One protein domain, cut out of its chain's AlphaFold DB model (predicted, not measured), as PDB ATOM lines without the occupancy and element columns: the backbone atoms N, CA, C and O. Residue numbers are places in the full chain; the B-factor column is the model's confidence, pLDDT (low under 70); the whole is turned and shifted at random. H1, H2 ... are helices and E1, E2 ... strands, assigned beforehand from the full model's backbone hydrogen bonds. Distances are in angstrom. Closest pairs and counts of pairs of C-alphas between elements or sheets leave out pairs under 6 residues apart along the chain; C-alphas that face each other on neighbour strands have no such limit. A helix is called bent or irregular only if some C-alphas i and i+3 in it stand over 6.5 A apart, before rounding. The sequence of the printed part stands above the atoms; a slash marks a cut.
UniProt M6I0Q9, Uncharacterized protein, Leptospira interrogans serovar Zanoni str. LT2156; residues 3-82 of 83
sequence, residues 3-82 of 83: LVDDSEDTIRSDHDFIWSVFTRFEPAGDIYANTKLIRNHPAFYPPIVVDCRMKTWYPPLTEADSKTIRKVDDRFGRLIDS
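Overview. This is residues 3 to 82 of the 83 residues of an uncharacterized protein of Leptospira interrogans serovar Zanoni str. LT2156 (UniProt M6I0Q9). A two-stranded hairpin, E1 and E2, sharply bent partway along both strands, makes one end of the model; two helices that meet at a corner, short H1 and longer H2, lie in the middle of its length, and H3 sits alone at the far end of a long arm. The arm, residues 59 to 82, sticks out from the rest and makes much of the length. The printed part has 80 residues, with three named helices and two named strands in the order H1, H2, E1, E2, H3, and the two strands form an antiparallel sheet of order E1 - E2. The class is mixed, helices and strands. The whole is extended, with a radius of gyration of the C-alphas of 19.6 A and spans of 62 by 26 by 21 A.

Along the chain. The printed part begins at Leu 3. H1 holds residues 7 to 10 and measures 5.0 A from first to last C-alpha, beginning at C-alpha 7 at (107.532, 40.301, 64.551). H2 holds residues 14 to 23, 13.9 A. E1 holds residues 31 to 38, 16.7 A, and bends by 84 degrees at residue 34. E2, residues 41 to 51, 20.4 A, begins with C-alpha 41 at (126.083, 18.810, 77.306) and bends by 106 degrees at residue 46. H3 holds residues 66 to 80, 19.6 A, and ends with C-alpha 80 at (79.392, 29.452, 53.934). H3 is neither bent nor irregular, but only just: C-alphas 75 and 78 are 6.2 A apart.

Arrangement. E1 and E2 are a hairpin of antiparallel neighbours, with 171 degrees between their directions. C-alphas 33 and 48 face each other at 4.7 A, as do 37 and 42. N 32 and O 49 are within hydrogen-bond range at 2.8 A, and N 38 and O 41 at 2.9 A. H2 is only just apart from E2, the closest C-alphas being 8.4 A apart. H1 and H2 touch only at the corner by their link; their closest C-alphas, those of Thr 10 and Phe 17, are 4.8 A apart. H3 touches no helix and is apart from H1, H2 and E1. Each O i to N i+4 pair in H2 is within hydrogen-bond range, and 9 of 11 in H3; H1 is too short for such a pair, and its one O i to N i+3 pair is within range.

Size, cuts and confidence. The two C-alphas farthest apart, those of Arg 39 and Ser 82, are 63.5 A from each other. Residues 59 to 82, of which 66 to 80 belong to H3, stand free; the body without them spans 39 by 25 by 15 A. The link from E2 to H3, residues 52 to 65, is long, while those from H1 to H2 and from E1 to E2 are tight and that from H2 to E1 is short. The printed part has no cut. Its mean pLDDT is 92.3, with residue 78 and residues 81 to 82 under 70.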
ATOM      1  N   LEU A   3     114.669  36.070  67.106       97.06
ATOM      2  CA  LEU A   3     114.904  36.841  65.895       97.06
ATOM      3  C   LEU A   3     114.069  36.219  64.778       97.06
ATOM      4  O   LEU A   3     114.220  35.037  64.484       97.06
ATOM      5  N   VAL A   4     113.181  37.011  64.188       96.75
ATOM      6  CA  VAL A   4     112.191  36.573  63.194       96.75
ATOM      7  C   VAL A   4     112.159  37.547  62.023       96.75
ATOM      8  O   VAL A   4     112.677  38.658  62.134       96.75
ATOM      9  N   ASP A   5     111.584  37.118  60.901       94.69
ATOM     10  CA  ASP A   5     111.470  37.953  59.699       94.69
ATOM     11  C   ASP A   5     110.450  39.088  59.883       94.69
ATOM     12  O   ASP A   5     110.709  40.219  59.479       94.69
ATOM     13  N   ASP A   6     109.319  38.790  60.531       95.94
ATOM     14  CA  ASP A   6     108.243  39.735  60.834       95.94
ATOM     15  C   ASP A   6     107.729  39.474  62.256       95.94
ATOM     16  O   ASP A   6     107.183  38.407  62.557       95.94
ATOM     17  N   SER A   7     107.951  40.432  63.158       96.62
ATOM     18  CA  SER A   7     107.532  40.301  64.551       96.62
ATOM     19  C   SER A   7     106.024  40.412  64.723       96.62
ATOM     20  O   SER A   7     105.494  39.715  65.579       96.62
ATOM     21  N   GLU A   8     105.344  41.244  63.930       97.75
ATOM     22  CA  GLU A   8     103.899  41.466  64.048       97.75
ATOM     23  C   GLU A   8     103.124  40.217  63.618       97.75
ATOM     24  O   GLU A   8     102.217  39.779  64.324       97.75
ATOM     25  N   ASP A   9     103.529  39.589  62.508       95.12
ATOM     26  CA  ASP A   9     102.935  38.321  62.060       95.12
ATOM     27  C   ASP A   9     103.209  37.191  63.064       95.12
ATOM     28  O   ASP A   9     102.301  36.443  63.428       95.12
ATOM     29  N   THR A  10     104.438  37.120  63.589       96.50
ATOM     30  CA  THR A  10     104.830  36.076  64.548       96.50
ATOM     31  C   THR A  10     104.033  36.153  65.854       96.50
ATOM     32  O   THR A  10     103.707  35.115  66.423       96.50
ATOM     33  N   ILE A  11     103.728  37.354  66.363       96.88
ATOM     34  CA  ILE A  11     103.018  37.521  67.648       96.88
ATOM     35  C   ILE A  11     101.497  37.625  67.501       96.88
ATOM     36  O   ILE A  11     100.808  37.842  68.498       96.88
ATOM     37  N   ARG A  12     100.958  37.473  66.284       97.56
ATOM     38  CA  ARG A  12      99.520  37.605  66.015       97.56
ATOM     39  C   ARG A  12      98.672  36.630  66.839       97.56
ATOM     40  O   ARG A  12      97.562  36.973  67.242       97.56
ATOM     41  N   SER A  13      99.185  35.427  67.091       97.75
ATOM     42  CA  SER A  13      98.562  34.425  67.958       97.75
ATOM     43  C   SER A  13      99.596  33.436  68.499       97.75
ATOM     44  O   SER A  13     100.684  33.295  67.939       97.75
ATOM     45  N   ASP A  14      99.239  32.680  69.540       97.38
ATOM     46  CA  ASP A  14     100.087  31.592  70.055       97.38
ATOM     47  C   ASP A  14     100.410  30.554  68.966       97.38
ATOM     48  O   ASP A  14     101.517  30.014  68.910       97.38
ATOM     49  N   HIS A  15      99.449  30.290  68.075       96.62
ATOM     50  CA  HIS A  15      99.633  29.380  66.950       96.62
ATOM     51  C   HIS A  15     100.665  29.921  65.951       96.62
ATOM     52  O   HIS A  15     101.574  29.190  65.558       96.62
ATOM     53  N   ASP A  16     100.553  31.196  65.569       94.62
ATOM     54  CA  ASP A  16     101.494  31.852  64.653       94.62
ATOM     55  C   ASP A  16     102.911  31.904  65.242       94.62
ATOM     56  O   ASP A  16     103.888  31.645  64.529       94.62
ATOM     57  N   PHE A  17     103.026  32.140  66.554       95.69
ATOM     58  CA  PHE A  17     104.302  32.124  67.265       95.69
ATOM     59  C   PHE A  17     104.953  30.741  67.202       95.69
ATOM     60  O   PHE A  17     106.106  30.614  66.786       95.69
ATOM     61  N   ILE A  18     104.216  29.691  67.581       95.06
ATOM     62  CA  ILE A  18     104.733  28.316  67.576       95.06
ATOM     63  C   ILE A  18     105.126  27.901  66.158       95.06
ATOM     64  O   ILE A  18     106.212  27.357  65.960       95.06
ATOM     65  N   TRP A  19     104.271  28.174  65.170       92.69
ATOM     66  CA  TRP A  19     104.551  27.839  63.780       92.69
ATOM     67  C   TRP A  19     105.820  28.539  63.287       92.69
ATOM     68  O   TRP A  19     106.741  27.876  62.811       92.69
ATOM     69  N   SER A  20     105.914  29.856  63.456       91.94
ATOM     70  CA  SER A  20     107.053  30.646  62.974       91.94
ATOM     71  C   SER A  20     108.359  30.263  63.666       91.94
ATOM     72  O   SER A  20     109.384  30.117  63.002       91.94
ATOM     73  N   VAL A  21     108.331  30.038  64.983       93.06
ATOM     74  CA  VAL A  21     109.529  29.695  65.758       93.06
ATOM     75  C   VAL A  21     110.000  28.279  65.457       93.06
ATOM     76  O   VAL A  21     111.176  28.096  65.178       93.06
ATOM     77  N   PHE A  22     109.122  27.274  65.485       90.75
ATOM     78  CA  PHE A  22     109.549  25.869  65.465       90.75
ATOM     79  C   PHE A  22     109.610  25.232  64.073       90.75
ATOM     80  O   PHE A  22     110.150  24.136  63.945       90.75
ATOM     81  N   THR A  23     109.121  25.897  63.021       90.81
ATOM     82  CA  THR A  23     109.295  25.414  61.634       90.81
ATOM     83  C   THR A  23     110.518  26.003  60.927       90.81
ATOM     84  O   THR A  23     110.902  25.512  59.868       90.81
ATOM     85  N   ARG A  24     111.146  27.036  61.508       91.12
ATOM     86  CA  ARG A  24     112.278  27.788  60.926       91.12
ATOM     87  C   ARG A  24     113.569  27.704  61.745       91.12
ATOM     88  O   ARG A  24     114.520  28.431  61.472       91.12
ATOM     89  N   PHE A  25     113.574  26.853  62.765       91.19
ATOM     90  CA  PHE A  25     114.601  26.781  63.798       91.19
ATOM     91  C   PHE A  25     115.291  25.420  63.796       91.19
ATOM     92  O   PHE A  25     114.636  24.386  63.927       91.19
ATOM     93  N   GLU A  26     116.619  25.424  63.705       91.88
ATOM     94  CA  GLU A  26     117.460  24.251  63.916       91.88
ATOM     95  C   GLU A  26     118.110  24.318  65.317       91.88
ATOM     96  O   GLU A  26     118.947  25.191  65.566       91.88
ATOM     97  N   PRO A  27     117.750  23.426  66.264       90.62
ATOM     98  CA  PRO A  27     118.179  23.539  67.659       90.62
ATOM     99  C   PRO A  27     119.687  23.598  67.918       90.62
ATOM    100  O   PRO A  27     120.097  24.201  68.910       90.62
ATOM    101  N   ALA A  28     120.517  22.967  67.086       91.56
ATOM    102  CA  ALA A  28     121.961  22.935  67.291       91.56
ATOM    103  C   ALA A  28     122.688  24.172  66.730       91.56
ATOM    104  O   ALA A  28     123.723  24.561  67.273       91.56
ATOM    105  N   GLY A  29     122.172  24.780  65.665       93.19
ATOM    106  CA  GLY A  29     122.823  25.840  64.896       93.19
ATOM    107  C   GLY A  29     122.219  27.228  65.083       93.19
ATOM    108  O   GLY A  29     122.908  28.218  64.846       93.19
ATOM    109  N   ASP A  30     120.969  27.323  65.544       96.00
ATOM    110  CA  ASP A  30     120.249  28.598  65.636       96.00
ATOM    111  C   ASP A  30     120.116  29.149  67.068       96.00
ATOM    112  O   ASP A  30     119.510  30.204  67.268       96.00
ATOM    113  N   ILE A  31     120.691  28.480  68.078       96.69
ATOM    114  CA  ILE A  31     120.779  29.006  69.450       96.69
ATOM    115  C   ILE A  31     122.116  29.727  69.650       96.69
ATOM    116  O   ILE A  31     123.182  29.115  69.674       96.69
ATOM    117  N   TYR A  32     122.043  31.030  69.905       96.81
ATOM    118  CA  TYR A  32     123.186  31.888  70.197       96.81
ATOM    119  C   TYR A  32     123.136  32.324  71.657       96.81
ATOM    120  O   TYR A  32     122.225  33.033  72.090       96.81
ATOM    121  N   ALA A  33     124.131  31.912  72.431       97.50
ATOM    122  CA  ALA A  33     124.296  32.326  73.815       97.50
ATOM    123  C   ALA A  33     125.759  32.171  74.243       97.50
ATOM    124  O   ALA A  33     126.572  31.571  73.537       97.50
ATOM    125  N   ASN A  34     126.090  32.666  75.435       97.75
ATOM    126  CA  ASN A  34     127.307  32.224  76.107       97.75
ATOM    127  C   ASN A  34     127.147  30.737  76.462       97.75
ATOM    128  O   ASN A  34     126.253  30.392  77.234       97.75
ATOM    129  N   THR A  35     127.992  29.869  75.903       96.75
ATOM    130  CA  THR A  35     127.825  28.411  75.991       96.75
ATOM    131  C   THR A  35     129.032  27.756  76.651       96.75
ATOM    132  O   THR A  35     130.175  28.008  76.272       96.75
ATOM    133  N   LYS A  36     128.790  26.874  77.627       97.56
ATOM    134  CA  LYS A  36     129.822  26.015  78.231       97.56
ATOM    135  C   LYS A  36     129.446  24.550  78.084       97.56
ATOM    136  O   LYS A  36     128.288  24.190  78.253       97.56
ATOM    137  N   LEU A  37     130.430  23.693  77.833       97.25
ATOM    138  CA  LEU A  37     130.222  22.248  77.810       97.25
ATOM    139  C   LEU A  37     130.336  21.685  79.234       97.25
ATOM    140  O   LEU A  37     131.398  21.760  79.850       97.25
ATOM    141  N   ILE A  38     129.258  21.100  79.756       97.69
ATOM    142  CA  ILE A  38     129.226  20.449  81.072       97.69
ATOM    143  C   ILE A  38     128.911  18.974  80.848       97.69
ATOM    144  O   ILE A  38     127.805  18.633  80.446       97.69
ATOM    145  N   ARG A  39     129.877  18.078  81.088       96.62
ATOM    146  CA  ARG A  39     129.699  16.621  80.890       96.62
ATOM    147  C   ARG A  39     129.138  16.275  79.495       96.62
ATOM    148  O   ARG A  39     128.154  15.548  79.384       96.62
ATOM    149  N   ASN A  40     129.743  16.830  78.445       95.50
ATOM    150  CA  ASN A  40     129.313  16.685  77.046       95.50
ATOM    151  C   ASN A  40     127.917  17.261  76.705       95.50
ATOM    152  O   ASN A  40     127.378  16.955  75.649       95.50
ATOM    153  N   HIS A  41     127.338  18.100  77.571       95.06
ATOM    154  CA  HIS A  41     126.083  18.810  77.306       95.06
ATOM    155  C   HIS A  41     126.340  20.318  77.152       95.06
ATOM    156  O   HIS A  41     126.964  20.910  78.042       95.06
ATOM    157  N   PRO A  42     125.891  20.958  76.058       94.94
ATOM    158  CA  PRO A  42     125.918  22.412  75.932       94.94
ATOM    159  C   PRO A  42     124.989  23.060  76.971       94.94
ATOM    160  O   PRO A  42     123.794  22.783  77.005       94.94
ATOM    161  N   ALA A  43     125.539  23.918  77.826       96.56
ATOM    162  CA  ALA A  43     124.800  24.739  78.777       96.56
ATOM    163  C   ALA A  43     124.821  26.201  78.314       96.56
ATOM    164  O   ALA A  43     125.897  26.784  78.164       96.56
ATOM    165  N   PHE A  44     123.637  26.778  78.105       96.81
ATOM    166  CA  PHE A  44     123.449  28.141  77.607       96.81
ATOM    167  C   PHE A  44     123.192  29.117  78.760       96.81
ATOM    168  O   PHE A  44     122.388  28.841  79.650       96.81
ATOM    169  N   TYR A  45     123.849  30.274  78.728       97.62
ATOM    170  CA  TYR A  45     123.728  31.321  79.741       97.62
ATOM    171  C   TYR A  45     123.187  32.616  79.119       97.62
ATOM    172  O   TYR A  45     123.590  32.953  78.003       97.62
ATOM    173  N   PRO A  46     122.313  33.366  79.822       97.44
ATOM    174  CA  PRO A  46     121.745  34.604  79.301       97.44
ATOM    175  C   PRO A  46     122.794  35.648  78.882       97.44
ATOM    176  O   PRO A  46     123.850  35.738  79.516       97.44
ATOM    177  N   PRO A  47     122.472  36.494  77.885       96.94
ATOM    178  CA  PRO A  47     121.252  36.465  77.070       96.94
ATOM    179  C   PRO A  47     121.259  35.320  76.042       96.94
ATOM    180  O   PRO A  47     122.299  34.979  75.488       96.94
ATOM    181  N   ILE A  48     120.078  34.749  75.779       97.12
ATOM    182  CA  ILE A  48     119.874  33.698  74.769       97.12
ATOM    183  C   ILE A  48     119.103  34.297  73.593       97.12
ATOM    184  O   ILE A  48     118.035  34.898  73.781       97.12
ATOM    185  N   VAL A  49     119.637  34.119  72.391       97.62
ATOM    186  CA  VAL A  49     119.016  34.501  71.123       97.62
ATOM    187  C   VAL A  49     118.742  33.245  70.309       97.62
ATOM    188  O   VAL A  49     119.590  32.365  70.223       97.62
ATOM    189  N   VAL A  50     117.550  33.164  69.730       96.94
ATOM    190  CA  VAL A  50     117.126  32.066  68.857       96.94
ATOM    191  C   VAL A  50     116.849  32.656  67.476       96.94
ATOM    192  O   VAL A  50     116.015  33.558  67.371       96.94
ATOM    193  N   ASP A  51     117.568  32.210  66.442       96.81
ATOM    194  CA  ASP A  51     117.391  32.690  65.062       96.81
ATOM    195  C   ASP A  51     116.343  31.861  64.307       96.81
ATOM    196  O   ASP A  51     116.656  30.848  63.688       96.81
ATOM    197  N   CYS A  52     115.101  32.337  64.321       96.25
ATOM    198  CA  CYS A  52     113.944  31.728  63.663       96.25
ATOM    199  C   CYS A  52     113.641  32.348  62.288       96.25
ATOM    200  O   CYS A  52     112.530  32.204  61.777       96.25
ATOM    201  N   ARG A  53     114.581  33.093  61.692       94.81
ATOM    202  CA  ARG A  53     114.391  33.678  60.358       94.81
ATOM    203  C   ARG A  53     114.443  32.636  59.262       94.81
ATOM    204  O   ARG A  53     115.062  31.578  59.404       94.81
ATOM    205  N   MET A  54     113.871  32.993  58.120       92.44
ATOM    206  CA  MET A  54     113.894  32.126  56.966       92.44
ATOM    207  C   MET A  54     115.292  31.961  56.377       92.44
ATOM    208  O   MET A  54     115.981  32.932  56.065       92.44
ATOM    209  N   LYS A  55     115.738  30.708  56.248       90.94
ATOM    210  CA  LYS A  55     117.071  30.401  55.727       90.94
ATOM    211  C   LYS A  55     117.028  30.315  54.206       90.94
ATOM    212  O   LYS A  55     116.083  29.783  53.633       90.94
ATOM    213  N   THR A  56     118.085  30.776  53.543       90.12
ATOM    214  CA  THR A  56     118.139  30.857  52.071       90.12
ATOM    215  C   THR A  56     118.084  29.500  51.370       90.12
ATOM    216  O   THR A  56     117.800  29.441  50.179       90.12
ATOM    217  N   TRP A  57     118.380  28.413  52.083       88.56
ATOM    218  CA  TRP A  57     118.343  27.047  51.560       88.56
ATOM    219  C   TRP A  57     117.019  26.321  51.818       88.56
ATOM    220  O   TRP A  57     116.882  25.164  51.419       88.56
ATOM    221  N   TYR A  58     116.058  26.945  52.505       88.00
ATOM    222  CA  TYR A  58     114.746  26.333  52.689       88.00
ATOM    223  C   TYR A  58     113.966  26.368  51.375       88.00
ATOM    224  O   TYR A  58     114.130  27.303  50.584       88.00
ATOM    225  N   PRO A  59     113.110  25.365  51.120       88.19
ATOM    226  CA  PRO A  59     112.191  25.456  50.002       88.19
ATOM    227  C   PRO A  59     111.287  26.690  50.172       88.19
ATOM    228  O   PRO A  59     110.979  27.071  51.307       88.19
ATOM    229  N   PRO A  60     110.838  27.306  49.067       85.62
ATOM    230  CA  PRO A  60     109.811  28.334  49.126       85.62
ATOM    231  C   PRO A  60     108.567  27.829  49.859       85.62
ATOM    232  O   PRO A  60     108.271  26.630  49.850       85.62
ATOM    233  N   LEU A  61     107.824  28.755  50.461       84.38
ATOM    234  CA  LEU A  61     106.535  28.439  51.065       84.38
ATOM    235  C   LEU A  61     105.610  27.800  50.024       84.38
ATOM    236  O   LEU A  61     105.536  28.237  48.874       84.38
ATOM    237  N   THR A  62     104.900  26.756  50.443       88.88
ATOM    238  CA  THR A  62     103.876  26.135  49.608       88.88
ATOM    239  C   THR A  62     102.681  27.073  49.515       88.88
ATOM    240  O   THR A  62     101.996  27.309  50.509       88.88
ATOM    241  N   GLU A  63     102.406  27.564  48.313       92.25
ATOM    242  CA  GLU A  63     101.241  28.395  48.020       92.25
ATOM    243  C   GLU A  63     100.187  27.589  47.258       92.25
ATOM    244  O   GLU A  63     100.499  26.760  46.398       92.25
ATOM    245  N   ALA A  64      98.913  27.821  47.576       94.56
ATOM    246  CA  ALA A  64      97.821  27.203  46.842       94.56
ATOM    247  C   ALA A  64      97.666  27.843  45.452       94.56
ATOM    248  O   ALA A  64      97.819  29.052  45.274       94.56
ATOM    249  N   ASP A  65      97.318  27.029  44.452       96.25
ATOM    250  CA  ASP A  65      97.095  27.514  43.092       96.25
ATOM    251  C   ASP A  65      95.920  28.507  43.040       96.25
ATOM    252  O   ASP A  65      94.794  28.205  43.444       96.25
ATOM    253  N   SER A  66      96.174  29.690  42.478       95.88
ATOM    254  CA  SER A  66      95.203  30.790  42.422       95.88
ATOM    255  C   SER A  66      93.893  30.434  41.707       95.88
ATOM    256  O   SER A  66      92.831  30.932  42.085       95.88
ATOM    257  N   LYS A  67      93.925  29.562  40.687       96.69
ATOM    258  CA  LYS A  67      92.700  29.111  40.001       96.69
ATOM    259  C   LYS A  67      91.884  28.193  40.900       96.69
ATOM    260  O   LYS A  67      90.655  28.261  40.892       96.69
ATOM    261  N   THR A  68      92.565  27.349  41.664       94.75
ATOM    262  CA  THR A  68      91.948  26.447  42.634       94.75
ATOM    263  C   THR A  68      91.300  27.226  43.774       94.75
ATOM    264  O   THR A  68      90.131  26.970  44.050       94.75
ATOM    265  N   ILE A  69      91.991  28.224  44.343       94.31
ATOM    266  CA  ILE A  69      91.430  29.138  45.357       94.31
ATOM    267  C   ILE A  69      90.124  29.757  44.844       94.31
ATOM    268  O   ILE A  69      89.066  29.511  45.416       94.31
ATOM    269  N   ARG A  70      90.158  30.433  43.684       94.19
ATOM    270  CA  ARG A  70      88.964  31.072  43.093       94.19
ATOM    271  C   ARG A  70      87.807  30.098  42.901       94.19
ATOM    272  O   ARG A  70      86.664  30.422  43.195       94.19
ATOM    273  N   LYS A  71      88.096  28.888  42.412       94.50
ATOM    274  CA  LYS A  71      87.073  27.861  42.184       94.50
ATOM    275  C   LYS A  71      86.422  27.395  43.489       94.50
ATOM    276  O   LYS A  71      85.236  27.061  43.470       94.50
ATOM    277  N   VAL A  72      87.186  27.307  44.579       93.88
ATOM    278  CA  VAL A  72      86.669  26.949  45.905       93.88
ATOM    279  C   VAL A  72      85.849  28.103  46.469       93.88
ATOM    280  O   VAL A  72      84.698  27.866  46.826       93.88
ATOM    281  N   ASP A  73      86.369  29.329  46.446       91.75
ATOM    282  CA  ASP A  73      85.667  30.526  46.932       91.75
ATOM    283  C   ASP A  73      84.330  30.732  46.201       91.75
ATOM    284  O   ASP A  73      83.286  30.895  46.831       91.75
ATOM    285  N   ASP A  74      84.311  30.602  44.870       90.69
ATOM    286  CA  ASP A  74      83.088  30.728  44.071       90.69
ATOM    287  C   ASP A  74      82.018  29.685  44.423       90.69
ATOM    288  O   ASP A  74      80.822  29.966  44.319       90.69
ATOM    289  N   ARG A  75      82.427  28.458  44.767       87.25
ATOM    290  CA  ARG A  75      81.506  27.332  44.998       87.25
ATOM    291  C   ARG A  75      81.070  27.216  46.449       87.25
ATOM    292  O   ARG A  75      79.902  26.943  46.706       87.25
ATOM    293  N   PHE A  76      82.014  27.363  47.365       86.00
ATOM    294  CA  PHE A  76      81.829  27.119  48.788       86.00
ATOM    295  C   PHE A  76      81.773  28.407  49.599       86.00
ATOM    296  O   PHE A  76      81.054  28.416  50.590       86.00
ATOM    297  N   GLY A  77      82.426  29.494  49.171       76.25
ATOM    298  CA  GLY A  77      82.295  30.803  49.823       76.25
ATOM    299  C   GLY A  77      80.832  31.237  49.888       76.25
ATOM    300  O   GLY A  77      80.306  31.458  50.967       76.25
ATOM    301  N   ARG A  78      80.105  31.138  48.764       64.81
ATOM    302  CA  ARG A  78      78.646  31.378  48.726       64.81
ATOM    303  C   ARG A  78      77.839  30.475  49.659       64.81
ATOM    304  O   ARG A  78      76.750  30.851  50.070       64.81
ATOM    305  N   LEU A  79      78.324  29.260  49.906       70.69
ATOM    306  CA  LEU A  79      77.636  28.262  50.720       70.69
ATOM    307  C   LEU A  79      77.845  28.556  52.211       70.69
ATOM    308  O   LEU A  79      76.901  28.449  52.984       70.69
ATOM    309  N   ILE A  80      79.050  28.985  52.586       71.81
ATOM    310  CA  ILE A  80      79.392  29.452  53.934       71.81
ATOM    311  C   ILE A  80      78.698  30.784  54.236       71.81
ATOM    312  O   ILE A  80      78.114  30.909  55.302       71.81
ATOM    313  N   ASP A  81      78.671  31.727  53.292       68.81
ATOM    314  CA  ASP A  81      77.980  33.018  53.453       68.81
ATOM    315  C   ASP A  81      76.448  32.877  53.548       68.81
ATOM    316  O   ASP A  81      75.753  33.812  53.940       68.81
ATOM    317  N   SER A  82      75.906  31.724  53.137       63.06
ATOM    318  CA  SER A  82      74.474  31.410  53.219       63.06
ATOM    319  C   SER A  82      74.054  30.688  54.505       63.06
ATOM    320  O   SER A  82      72.859  30.438  54.680       63.06
TER     321      SER A  82